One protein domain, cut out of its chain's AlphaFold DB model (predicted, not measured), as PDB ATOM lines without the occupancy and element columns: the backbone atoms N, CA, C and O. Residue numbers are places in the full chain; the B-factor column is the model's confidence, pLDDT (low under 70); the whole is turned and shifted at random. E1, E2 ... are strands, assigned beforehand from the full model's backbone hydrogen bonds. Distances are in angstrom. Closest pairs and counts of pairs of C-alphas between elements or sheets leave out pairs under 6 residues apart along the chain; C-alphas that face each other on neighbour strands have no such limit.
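What this domain is: This is residues 11 to 90 of the 96 residues of the protein "Gal_mutarotas_2 domain-containing protein" of Clostridiales bacterium (UniProt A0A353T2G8). With little regular structure, this is a small sandwich of two antiparallel sheets face to face, E1-E3-E4-E7 and E2-E5-E6, their planes 27 degrees apart, with the loop of residues 30 to 44 at one end. The 80 printed residues hold seven strands, E1 to E7 in chain order, and no named helix; the class is all strand, with under half of the residues in named elements. It is compact, radius of gyration of the C-alphas 12.1 A, spanning 32 by 25 by 22 A.

How they stand to each other: E1, residues 11 to 14, is antiparallel to E3, residues 45 to 51; within hydrogen-bond range are N 13 and O 48, 2.8 A. E3 forms a hairpin with E4, residues 55 to 59, N 51 and O 55 at 2.8 A. E4 is antiparallel to E7, residues 88 to 90, N 89 and O 58 at 2.9 A. E2, residues 26 to 29, is antiparallel to E5, residues 65 to 68, N 27 and O 67 at 2.8 A. E5 forms a hairpin with E6, residues 78 to 81, N 66 and O 80 at 2.8 A.

Where its parts are: C-alpha 11 is at (-39.362, -3.031, 91.784), C-alpha 90 at (-41.638, 2.243, 78.121). E3 measures 17.3 A.

The domain as a whole: The farthest C-alphas, His 35 and Gly 54, are 34.4 A apart. The printed part has no cut; links E1 to E2 and E2 to E3 are long. No printed residue is under 70 in pLDDT.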
ATOM      1  N   ASN A  11     -38.232  -2.785  90.881       96.50
ATOM      2  CA  ASN A  11     -39.362  -3.031  91.784       96.50
ATOM      3  C   ASN A  11     -40.643  -3.298  90.982       96.50
ATOM      4  O   ASN A  11     -40.730  -2.928  89.813       96.50
ATOM      5  N   GLY A  12     -41.663  -3.892  91.603       96.75
ATOM      6  CA  GLY A  12     -42.939  -4.221  90.956       96.75
ATOM      7  C   GLY A  12     -43.112  -5.726  90.771       96.75
ATOM      8  O   GLY A  12     -42.885  -6.483  91.710       96.75
ATOM      9  N   CYS A  13     -43.497  -6.149  89.564       97.94
ATOM     10  CA  CYS A  13     -43.832  -7.535  89.203       97.94
ATOM     11  C   CYS A  13     -45.107  -8.094  89.862       97.94
ATOM     12  O   CYS A  13     -45.372  -9.293  89.781       97.94
ATOM     13  N   GLY A  14     -45.916  -7.234  90.484       97.31
ATOM     14  CA  GLY A  14     -47.117  -7.627  91.220       97.31
ATOM     15  C   GLY A  14     -46.863  -7.908  92.704       97.31
ATOM     16  O   GLY A  14     -45.951  -7.350  93.312       97.31
ATOM     17  N   GLU A  15     -47.699  -8.757  93.303       97.00
ATOM     18  CA  GLU A  15     -47.631  -9.151  94.719       97.00
ATOM     19  C   GLU A  15     -46.574 -10.244  94.939       97.00
ATOM     20  O   GLU A  15     -46.880 -11.430  95.041       97.00
ATOM     21  N   SER A  16     -45.306  -9.836  94.978       95.31
ATOM     22  CA  SER A  16     -44.172 -10.727  95.219       95.31
ATOM     23  C   SER A  16     -43.663 -10.615  96.657       95.31
ATOM     24  O   SER A  16     -43.310  -9.520  97.093       95.31
ATOM     25  N   PHE A  17     -43.536 -11.749  97.355       95.75
ATOM     26  CA  PHE A  17     -43.015 -11.825  98.731       95.75
ATOM     27  C   PHE A  17     -41.502 -12.097  98.817       95.75
ATOM     28  O   PHE A  17     -40.951 -12.292  99.899       95.75
ATOM     29  N   THR A  18     -40.799 -12.091  97.682       96.44
ATOM     30  CA  THR A  18     -39.332 -12.056  97.670       96.44
ATOM     31  C   THR A  18     -38.818 -10.649  97.994       96.44
ATOM     32  O   THR A  18     -39.602  -9.703  98.082       96.44
ATOM     33  N   SER A  19     -37.492 -10.484  98.114       95.88
ATOM     34  CA  SER A  19     -36.869  -9.163  98.307       95.88
ATOM     35  C   SER A  19     -37.459  -8.117  97.352       95.88
ATOM     36  O   SER A  19     -37.704  -8.419  96.176       95.88
ATOM     37  N   LEU A  20     -37.711  -6.912  97.875       96.12
ATOM     38  CA  LEU A  20     -38.341  -5.812  97.144       96.12
ATOM     39  C   LEU A  20     -37.541  -5.453  95.888       96.12
ATOM     40  O   LEU A  20     -38.126  -5.379  94.808       96.12
ATOM     41  N   ASP A  21     -36.216  -5.321  96.030       96.31
ATOM     42  CA  ASP A  21     -35.319  -5.177  94.886       96.31
ATOM     43  C   ASP A  21     -35.206  -6.513  94.151       96.31
ATOM     44  O   ASP A  21     -34.661  -7.495  94.667       96.31
ATOM     45  N   LYS A  22     -35.740  -6.537  92.932       96.88
ATOM     46  CA  LYS A  22     -35.815  -7.707  92.063       96.88
ATOM     47  C   LYS A  22     -34.502  -8.009  91.354       96.88
ATOM     48  O   LYS A  22     -34.407  -9.053  90.715       96.88
ATOM     49  N   ARG A  23     -33.471  -7.170  91.488       94.94
ATOM     50  CA  ARG A  23     -32.135  -7.469  90.958       94.94
ATOM     51  C   ARG A  23     -31.605  -8.816  91.453       94.94
ATOM     52  O   ARG A  23     -31.751  -9.175  92.618       94.94
ATOM     53  N   GLY A  24     -30.990  -9.566  90.543       95.44
ATOM     54  CA  GLY A  24     -30.497 -10.922  90.789       95.44
ATOM     55  C   GLY A  24     -31.598 -11.979  90.916       95.44
ATOM     56  O   GLY A  24     -31.298 -13.135  91.210       95.44
ATOM     57  N   GLN A  25     -32.868 -11.618  90.703       97.31
ATOM     58  CA  GLN A  25     -33.988 -12.546  90.778       97.31
ATOM     59  C   GLN A  25     -34.507 -12.914  89.389       97.31
ATOM     60  O   GLN A  25     -34.464 -12.124  88.446       97.31
ATOM     61  N   LYS A  26     -35.059 -14.124  89.300       97.56
ATOM     62  CA  LYS A  26     -35.852 -14.589  88.167       97.56
ATOM     63  C   LYS A  26     -37.300 -14.732  88.611       97.56
ATOM     64  O   LYS A  26     -37.584 -15.488  89.540       97.56
ATOM     65  N   ILE A  27     -38.187 -13.979  87.975       97.88
ATOM     66  CA  ILE A  27     -39.583 -13.815  88.370       97.88
ATOM     67  C   ILE A  27     -40.481 -14.428  87.303       97.88
ATOM     68  O   ILE A  27     -40.411 -14.046  86.137       97.88
ATOM     69  N   ASN A  28     -41.338 -15.363  87.709       97.31
ATOM     70  CA  ASN A  28     -42.351 -15.949  86.838       97.31
ATOM     71  C   ASN A  28     -43.672 -15.211  87.045       97.31
ATOM     72  O   ASN A  28     -44.274 -15.280  88.115       97.31
ATOM     73  N   LEU A  29     -44.116 -14.504  86.015       97.94
ATOM     74  CA  LEU A  29     -45.372 -13.775  85.993       97.94
ATOM     75  C   LEU A  29     -46.463 -14.694  85.458       97.94
ATOM     76  O   LEU A  29     -46.818 -14.672  84.280       97.94
ATOM     77  N   TRP A  30     -46.959 -15.546  86.347       97.12
ATOM     78  CA  TRP A  30     -48.079 -16.430  86.077       97.12
ATOM     79  C   TRP A  30     -48.872 -16.656  87.355       97.12
ATOM     80  O   TRP A  30     -48.290 -16.934  88.406       97.12
ATOM     81  N   THR A  31     -50.190 -16.495  87.274       97.12
ATOM     82  CA  THR A  31     -51.055 -16.628  88.444       97.12
ATOM     83  C   THR A  31     -51.054 -18.075  88.899       97.12
ATOM     84  O   THR A  31     -51.400 -18.980  88.137       97.12
ATOM     85  N   LYS A  32     -50.679 -18.295  90.157       96.31
ATOM     86  CA  LYS A  32     -50.619 -19.625  90.754       96.31
ATOM     87  C   LYS A  32     -51.085 -19.567  92.203       96.31
ATOM     88  O   LYS A  32     -50.882 -18.565  92.882       96.31
ATOM     89  N   ASP A  33     -51.692 -20.654  92.675       96.44
ATOM     90  CA  ASP A  33     -51.891 -20.833  94.109       96.44
ATOM     91  C   ASP A  33     -50.526 -21.026  94.781       96.44
ATOM     92  O   ASP A  33     -49.864 -22.047  94.594       96.44
ATOM     93  N   ALA A  34     -50.074 -19.995  95.494       93.44
ATOM     94  CA  ALA A  34     -48.743 -19.945  96.088       93.44
ATOM     95  C   ALA A  34     -48.641 -20.701  97.424       93.44
ATOM     96  O   ALA A  34     -47.538 -20.846  97.955       93.44
ATOM     97  N   HIS A  35     -49.774 -21.166  97.967       93.94
ATOM     98  CA  HIS A  35     -49.895 -21.823  99.271       93.94
ATOM     99  C   HIS A  35     -49.273 -21.036 100.443       93.94
ATOM    100  O   HIS A  35     -48.804 -21.627 101.414       93.94
ATOM    101  N   GLY A  36     -49.271 -19.702 100.367       93.88
ATOM    102  CA  GLY A  36     -48.737 -18.823 101.410       93.88
ATOM    103  C   GLY A  36     -47.908 -17.663 100.863       93.88
ATOM    104  O   GLY A  36     -47.925 -17.372  99.671       93.88
ATOM    105  N   VAL A  37     -47.189 -16.995 101.769       95.06
ATOM    106  CA  VAL A  37     -46.373 -15.793 101.491       95.06
ATOM    107  C   VAL A  37     -44.865 -16.058 101.571       95.06
ATOM    108  O   VAL A  37     -44.062 -15.136 101.527       95.06
ATOM    109  N   GLU A  38     -44.464 -17.320 101.706       95.00
ATOM    110  CA  GLU A  38     -43.065 -17.729 101.903       95.00
ATOM    111  C   GLU A  38     -42.464 -18.396 100.654       95.00
ATOM    112  O   GLU A  38     -41.376 -18.972 100.695       95.00
ATOM    113  N   THR A  39     -43.167 -18.333  99.520       93.94
ATOM    114  CA  THR A  39     -42.744 -18.930  98.248       93.94
ATOM    115  C   THR A  39     -42.491 -17.856  97.185       93.94
ATOM    116  O   THR A  39     -42.737 -16.667  97.383       93.94
ATOM    117  N   LYS A  40     -41.939 -18.273  96.039       94.88
ATOM    118  CA  LYS A  40     -41.726 -17.392  94.874       94.88
ATOM    119  C   LYS A  40     -42.959 -17.287  93.973       94.88
ATOM    120  O   LYS A  40     -42.970 -16.453  93.071       94.88
ATOM    121  N   ASP A  41     -43.937 -18.165  94.177       96.25
ATOM    122  CA  ASP A  41     -45.178 -18.169  93.415       96.25
ATOM    123  C   ASP A  41     -46.064 -16.999  93.868       96.25
ATOM    124  O   ASP A  41     -45.935 -16.504  94.988       96.25
ATOM    125  N   MET A  42     -46.936 -16.512  92.984       96.25
ATOM    126  CA  MET A  42     -47.701 -15.285  93.224       96.25
ATOM    127  C   MET A  42     -49.166 -15.440  92.825       96.25
ATOM    128  O   MET A  42     -49.487 -15.945  91.747       96.25
ATOM    129  N   TYR A  43     -50.050 -14.897  93.664       97.62
ATOM    130  CA  TYR A  43     -51.479 -14.786  93.369       97.62
ATOM    131  C   TYR A  43     -51.794 -13.629  92.414       97.62
ATOM    132  O   TYR A  43     -52.755 -13.705  91.652       97.62
ATOM    133  N   LYS A  44     -51.010 -12.542  92.464       97.62
ATOM    134  CA  LYS A  44     -51.272 -11.309  91.702       97.62
ATOM    135  C   LYS A  44     -50.032 -10.852  90.919       97.62
ATOM    136  O   LYS A  44     -49.498  -9.781  91.220       97.62
ATOM    137  N   PRO A  45     -49.524 -11.643  89.959       97.88
ATOM    138  CA  PRO A  45     -48.442 -11.188  89.094       97.88
ATOM    139  C   PRO A  45     -48.932 -10.051  88.192       97.88
ATOM    140  O   PRO A  45     -50.048 -10.087  87.675       97.88
ATOM    141  N   VAL A  46     -48.082  -9.050  87.979       98.19
ATOM    142  CA  VAL A  46     -48.355  -7.953  87.041       98.19
ATOM    143  C   VAL A  46     -47.132  -7.795  86.142       98.19
ATOM    144  O   VAL A  46     -46.035  -7.631  86.682       98.19
ATOM    145  N   PRO A  47     -47.271  -7.819  84.800       97.56
ATOM    146  CA  PRO A  47     -46.152  -7.696  83.866       97.56
ATOM    147  C   PRO A  47     -45.657  -6.255  83.731       97.56
ATOM    148  O   PRO A  47     -45.543  -5.703  82.644       97.56
ATOM    149  N   PHE A  48     -45.355  -5.642  84.871       98.12
ATOM    150  CA  PHE A  48     -44.871  -4.282  85.000       98.12
ATOM    151  C   PHE A  48     -43.786  -4.204  86.070       98.12
ATOM    152  O   PHE A  48     -43.960  -4.713  87.182       98.12
ATOM    153  N   TYR A  49     -42.688  -3.524  85.762       97.31
ATOM    154  CA  TYR A  49     -41.668  -3.179  86.746       97.31
ATOM    155  C   TYR A  49     -41.176  -1.748  86.549       97.31
ATOM    156  O   TYR A  49     -41.256  -1.184  85.461       97.31
ATOM    157  N   MET A  50     -40.650  -1.168  87.621       95.62
ATOM    158  CA  MET A  50     -40.063   0.165  87.650       95.62
ATOM    159  C   MET A  50     -38.599   0.074  88.045       95.62
ATOM    160  O   MET A  50     -38.227  -0.687  88.938       95.62
ATOM    161  N   SER A  51     -37.777   0.891  87.408       93.56
ATOM    162  CA  SER A  51     -36.388   1.104  87.765       93.56
ATOM    163  C   SER A  51     -36.243   2.391  88.557       93.56
ATOM    164  O   SER A  51     -36.871   3.396  88.228       93.56
ATOM    165  N   SER A  52     -35.335   2.406  89.531       92.62
ATOM    166  CA  SER A  52     -34.904   3.639  90.204       92.62
ATOM    167  C   SER A  52     -34.099   4.595  89.294       92.62
ATOM    168  O   SER A  52     -33.529   5.568  89.778       92.62
ATOM    169  N   ARG A  53     -34.012   4.309  87.987       90.94
ATOM    170  CA  ARG A  53     -33.380   5.143  86.948       90.94
ATOM    171  C   ARG A  53     -34.366   6.001  86.144       90.94
ATOM    172  O   ARG A  53     -33.975   6.580  85.141       90.94
ATOM    173  N   GLY A  54     -35.623   6.077  86.559       92.56
ATOM    174  CA  GLY A  54     -36.613   7.003  85.995       92.56
ATOM    175  C   GLY A  54     -37.425   6.382  84.873       92.56
ATOM    176  O   GLY A  54     -37.910   7.083  83.991       92.56
ATOM    177  N   TYR A  55     -37.548   5.056  84.863       94.12
ATOM    178  CA  TYR A  55     -38.362   4.384  83.863       94.12
ATOM    179  C   TYR A  55     -39.123   3.194  84.434       94.12
ATOM    180  O   TYR A  55     -38.705   2.576  85.411       94.12
ATOM    181  N   GLY A  56     -40.231   2.857  83.789       96.25
ATOM    182  CA  GLY A  56     -40.967   1.620  83.984       96.25
ATOM    183  C   GLY A  56     -41.195   0.915  82.658       96.25
ATOM    184  O   GLY A  56     -41.219   1.544  81.602       96.25
ATOM    185  N   VAL A  57     -41.354  -0.399  82.714       97.69
ATOM    186  CA  VAL A  57     -41.614  -1.238  81.546       97.69
ATOM    187  C   VAL A  57     -42.853  -2.065  81.825       97.69
ATOM    188  O   VAL A  57     -42.899  -2.784  82.823       97.69
ATOM    189  N   PHE A  58     -43.839  -1.968  80.938       98.31
ATOM    190  CA  PHE A  58     -44.993  -2.861  80.895       98.31
ATOM    191  C   PHE A  58     -44.870  -3.772  79.679       98.31
ATOM    192  O   PHE A  58     -44.644  -3.296  78.566       98.31
ATOM    193  N   ILE A  59     -45.018  -5.073  79.904       98.38
ATOM    194  CA  ILE A  59     -45.089  -6.081  78.855       98.38
ATOM    195  C   ILE A  59     -46.572  -6.337  78.604       98.38
ATOM    196  O   ILE A  59     -47.255  -6.929  79.441       98.38
ATOM    197  N   HIS A  60     -47.082  -5.845  77.479       98.00
ATOM    198  CA  HIS A  60     -48.503  -5.879  77.157       98.00
ATOM    199  C   HIS A  60     -48.896  -7.238  76.581       98.00
ATOM    200  O   HIS A  60     -49.076  -7.426  75.382       98.00
ATOM    201  N   THR A  61     -49.012  -8.212  77.474       97.25
ATOM    202  CA  THR A  61     -49.526  -9.543  77.166       97.25
ATOM    203  C   THR A  61     -50.203 -10.134  78.400       97.25
ATOM    204  O   THR A  61     -49.904  -9.765  79.537       97.25
ATOM    205  N   SER A  62     -51.131 -11.058  78.170       96.19
ATOM    206  CA  SER A  62     -51.690 -11.934  79.205       96.19
ATOM    207  C   SER A  62     -51.024 -13.313  79.222       96.19
ATOM    208  O   SER A  62     -51.322 -14.126  80.100       96.19
ATOM    209  N   ALA A  63     -50.136 -13.595  78.263       97.44
ATOM    210  CA  ALA A  63     -49.380 -14.834  78.222       97.44
ATOM    211  C   ALA A  63     -48.383 -14.910  79.395       97.44
ATOM    212  O   ALA A  63     -47.968 -13.877  79.927       97.44
ATOM    213  N   PRO A  64     -47.955 -16.120  79.799       97.50
ATOM    214  CA  PRO A  64     -46.887 -16.274  80.776       97.50
ATOM    215  C   PRO A  64     -45.618 -15.518  80.363       97.50
ATOM    216  O   PRO A  64     -45.112 -15.692  79.250       97.50
ATOM    217  N   VAL A  65     -45.081 -14.722  81.289       98.19
ATOM    218  CA  VAL A  65     -43.818 -13.993  81.114       98.19
ATOM    219  C   VAL A  65     -42.850 -14.380  82.227       98.19
ATOM    220  O   VAL A  65     -43.228 -14.466  83.393       98.19
ATOM    221  N   THR A  66     -41.579 -14.566  81.892       98.06
ATOM    222  CA  THR A  66     -40.500 -14.683  82.875       98.06
ATOM    223  C   THR A  66     -39.545 -13.511  82.717       98.06
ATOM    224  O   THR A  66     -39.034 -13.257  81.628       98.06
ATOM    225  N   LEU A  67     -39.280 -12.813  83.818       98.06
ATOM    226  CA  LEU A  67     -38.307 -11.729  83.888       98.06
ATOM    227  C   LEU A  67     -37.053 -12.231  84.598       98.06
ATOM    228  O   LEU A  67     -37.135 -12.747  85.710       98.06
ATOM    229  N   ASP A  68     -35.896 -12.086  83.966       97.88
ATOM    230  CA  ASP A  68     -34.594 -12.345  84.577       97.88
ATOM    231  C   ASP A  68     -33.880 -11.011  84.781       97.88
ATOM    232  O   ASP A  68     -33.437 -10.380  83.823       97.88
ATOM    233  N   PHE A  69     -33.791 -10.564  86.031       96.81
ATOM    234  CA  PHE A  69     -33.198  -9.281  86.405       96.81
ATOM    235  C   PHE A  69     -31.720  -9.419  86.777       96.81
ATOM    236  O   PHE A  69     -31.264  -8.919  87.808       96.81
ATOM    237  N   GLY A  70     -30.974 -10.132  85.942       94.50
ATOM    238  CA  GLY A  70     -29.548 -10.367  86.123       94.50
ATOM    239  C   GLY A  70     -29.221 -11.532  87.053       94.50
ATOM    240  O   GLY A  70     -28.148 -11.553  87.653       94.50
ATOM    241  N   GLN A  71     -30.135 -12.500  87.179       95.38
ATOM    242  CA  GLN A  71     -29.885 -13.784  87.832       95.38
ATOM    243  C   GLN A  71     -28.974 -14.671  86.974       95.38
ATOM    244  O   GLN A  71     -28.084 -15.324  87.517       95.38
ATOM    245  N   ALA A  72     -29.179 -14.691  85.651       95.19
ATOM    246  CA  ALA A  72     -28.307 -15.411  84.718       95.19
ATOM    247  C   ALA A  72     -27.078 -14.593  84.287       95.19
ATOM    248  O   ALA A  72     -25.976 -15.130  84.200       95.19
ATOM    249  N   TYR A  73     -27.254 -13.296  84.021       93.06
ATOM    250  CA  TYR A  73     -26.172 -12.397  83.613       93.06
ATOM    251  C   TYR A  73     -26.371 -11.012  84.225       93.06
ATOM    252  O   TYR A  73     -27.274 -10.281  83.835       93.06
ATOM    253  N   HIS A  74     -25.524 -10.652  85.191       88.25
ATOM    254  CA  HIS A  74     -25.731  -9.513  86.098       88.25
ATOM    255  C   HIS A  74     -25.895  -8.143  85.404       88.25
ATOM    256  O   HIS A  74     -26.464  -7.223  85.989       88.25
ATOM    257  N   GLU A  75     -25.428  -7.995  84.163       87.06
ATOM    258  CA  GLU A  75     -25.500  -6.736  83.410       87.06
ATOM    259  C   GLU A  75     -26.730  -6.627  82.493       87.06
ATOM    260  O   GLU A  75     -26.935  -5.580  81.880       87.06
ATOM    261  N   ALA A  76     -27.573  -7.664  82.403       90.00
ATOM    262  CA  ALA A  76     -28.752  -7.669  81.538       90.00
ATOM    263  C   ALA A  76     -30.047  -7.971  82.298       90.00
ATOM    264  O   ALA A  76     -30.105  -8.838  83.166       90.00
ATOM    265  N   SER A  77     -31.117  -7.277  81.906       93.00
ATOM    266  CA  SER A  77     -32.491  -7.682  82.208       93.00
ATOM    267  C   SER A  77     -33.083  -8.346  80.971       93.00
ATOM    268  O   SER A  77     -33.057  -7.758  79.892       93.00
ATOM    269  N   THR A  78     -33.594  -9.567  81.115       96.81
ATOM    270  CA  THR A  78     -34.113 -10.372  80.001       96.81
ATOM    271  C   THR A  78     -35.591 -10.671  80.202       96.81
ATOM    272  O   THR A  78     -36.019 -11.001  81.308       96.81
ATOM    273  N   VAL A  79     -36.367 -10.579  79.122       97.06
ATOM    274  CA  VAL A  79     -37.789 -10.933  79.087       97.06
ATOM    275  C   VAL A  79     -37.949 -12.194  78.248       97.06
ATOM    276  O   VAL A  79     -37.544 -12.224  77.089       97.06
ATOM    277  N   PHE A  80     -38.567 -13.220  78.822       96.69
ATOM    278  CA  PHE A  80     -39.037 -14.398  78.102       96.69
ATOM    279  C   PHE A  80     -40.559 -14.333  78.050       96.69
ATOM    280  O   PHE A  80     -41.199 -14.272  79.097       96.69
ATOM    281  N   SER A  81     -41.133 -14.338  76.851       96.19
ATOM    282  CA  SER A  81     -42.581 -14.329  76.642       96.19
ATOM    283  C   SER A  81     -43.008 -15.625  75.967       96.19
ATOM    284  O   SER A  81     -42.335 -16.092  75.049       96.19
ATOM    285  N   ALA A  82     -44.120 -16.205  76.418       96.25
ATOM    286  CA  ALA A  82     -44.785 -17.287  75.694       96.25
ATOM    287  C   ALA A  82     -45.583 -16.773  74.477       96.25
ATOM    288  O   ALA A  82     -45.979 -17.565  73.623       96.25
ATOM    289  N   ASP A  83     -45.818 -15.462  74.403       96.19
ATOM    290  CA  ASP A  83     -46.415 -14.801  73.247       96.19
ATOM    291  C   ASP A  83     -45.376 -14.658  72.117       96.19
ATOM    292  O   ASP A  83     -44.252 -14.220  72.391       96.19
ATOM    293  N   PRO A  84     -45.705 -14.996  70.855       95.38
ATOM    294  CA  PRO A  84     -44.821 -14.748  69.715       95.38
ATOM    295  C   PRO A  84     -44.564 -13.259  69.441       95.38
ATOM    296  O   PRO A  84     -43.596 -12.936  68.750       95.38
ATOM    297  N   ILE A  85     -45.417 -12.358  69.937       95.62
ATOM    298  CA  ILE A  85     -45.273 -10.913  69.762       95.62
ATOM    299  C   ILE A  85     -44.853 -10.285  71.088       95.62
ATOM    300  O   ILE A  85     -45.464 -10.498  72.133       95.62
ATOM    301  N   LEU A  86     -43.802  -9.470  71.036       95.44
ATOM    302  CA  LEU A  86     -43.350  -8.677  72.170       95.44
ATOM    303  C   LEU A  86     -43.851  -7.236  72.017       95.44
ATOM    304  O   LEU A  86     -43.273  -6.460  71.258       95.44
ATOM    305  N   ASP A  87     -44.915  -6.894  72.745       97.50
ATOM    306  CA  ASP A  87     -45.453  -5.532  72.848       97.50
ATOM    307  C   ASP A  87     -45.007  -4.894  74.177       97.50
ATOM    308  O   ASP A  87     -45.318  -5.393  75.264       97.50
ATOM    309  N   LEU A  88     -44.211  -3.826  74.095       96.81
ATOM    310  CA  LEU A  88     -43.568  -3.180  75.239       96.81
ATOM    311  C   LEU A  88     -43.920  -1.700  75.308       96.81
ATOM    312  O   LEU A  88     -43.675  -0.944  74.369       96.81
ATOM    313  N   PHE A  89     -44.355  -1.269  76.487       98.19
ATOM    314  CA  PHE A  89     -44.535   0.139  76.809       98.19
ATOM    315  C   PHE A  89     -43.418   0.583  77.748       98.19
ATOM    316  O   PHE A  89     -43.269   0.050  78.852       98.19
ATOM    317  N   LEU A  90     -42.642   1.572  77.306       97.06
ATOM    318  CA  LEU A  90     -41.638   2.243  78.121       97.06
ATOM    319  C   LEU A  90     -42.241   3.528  78.691       97.06
ATOM    320  O   LEU A  90     -42.537   4.471  77.961       97.06
TER     321      LEU A  90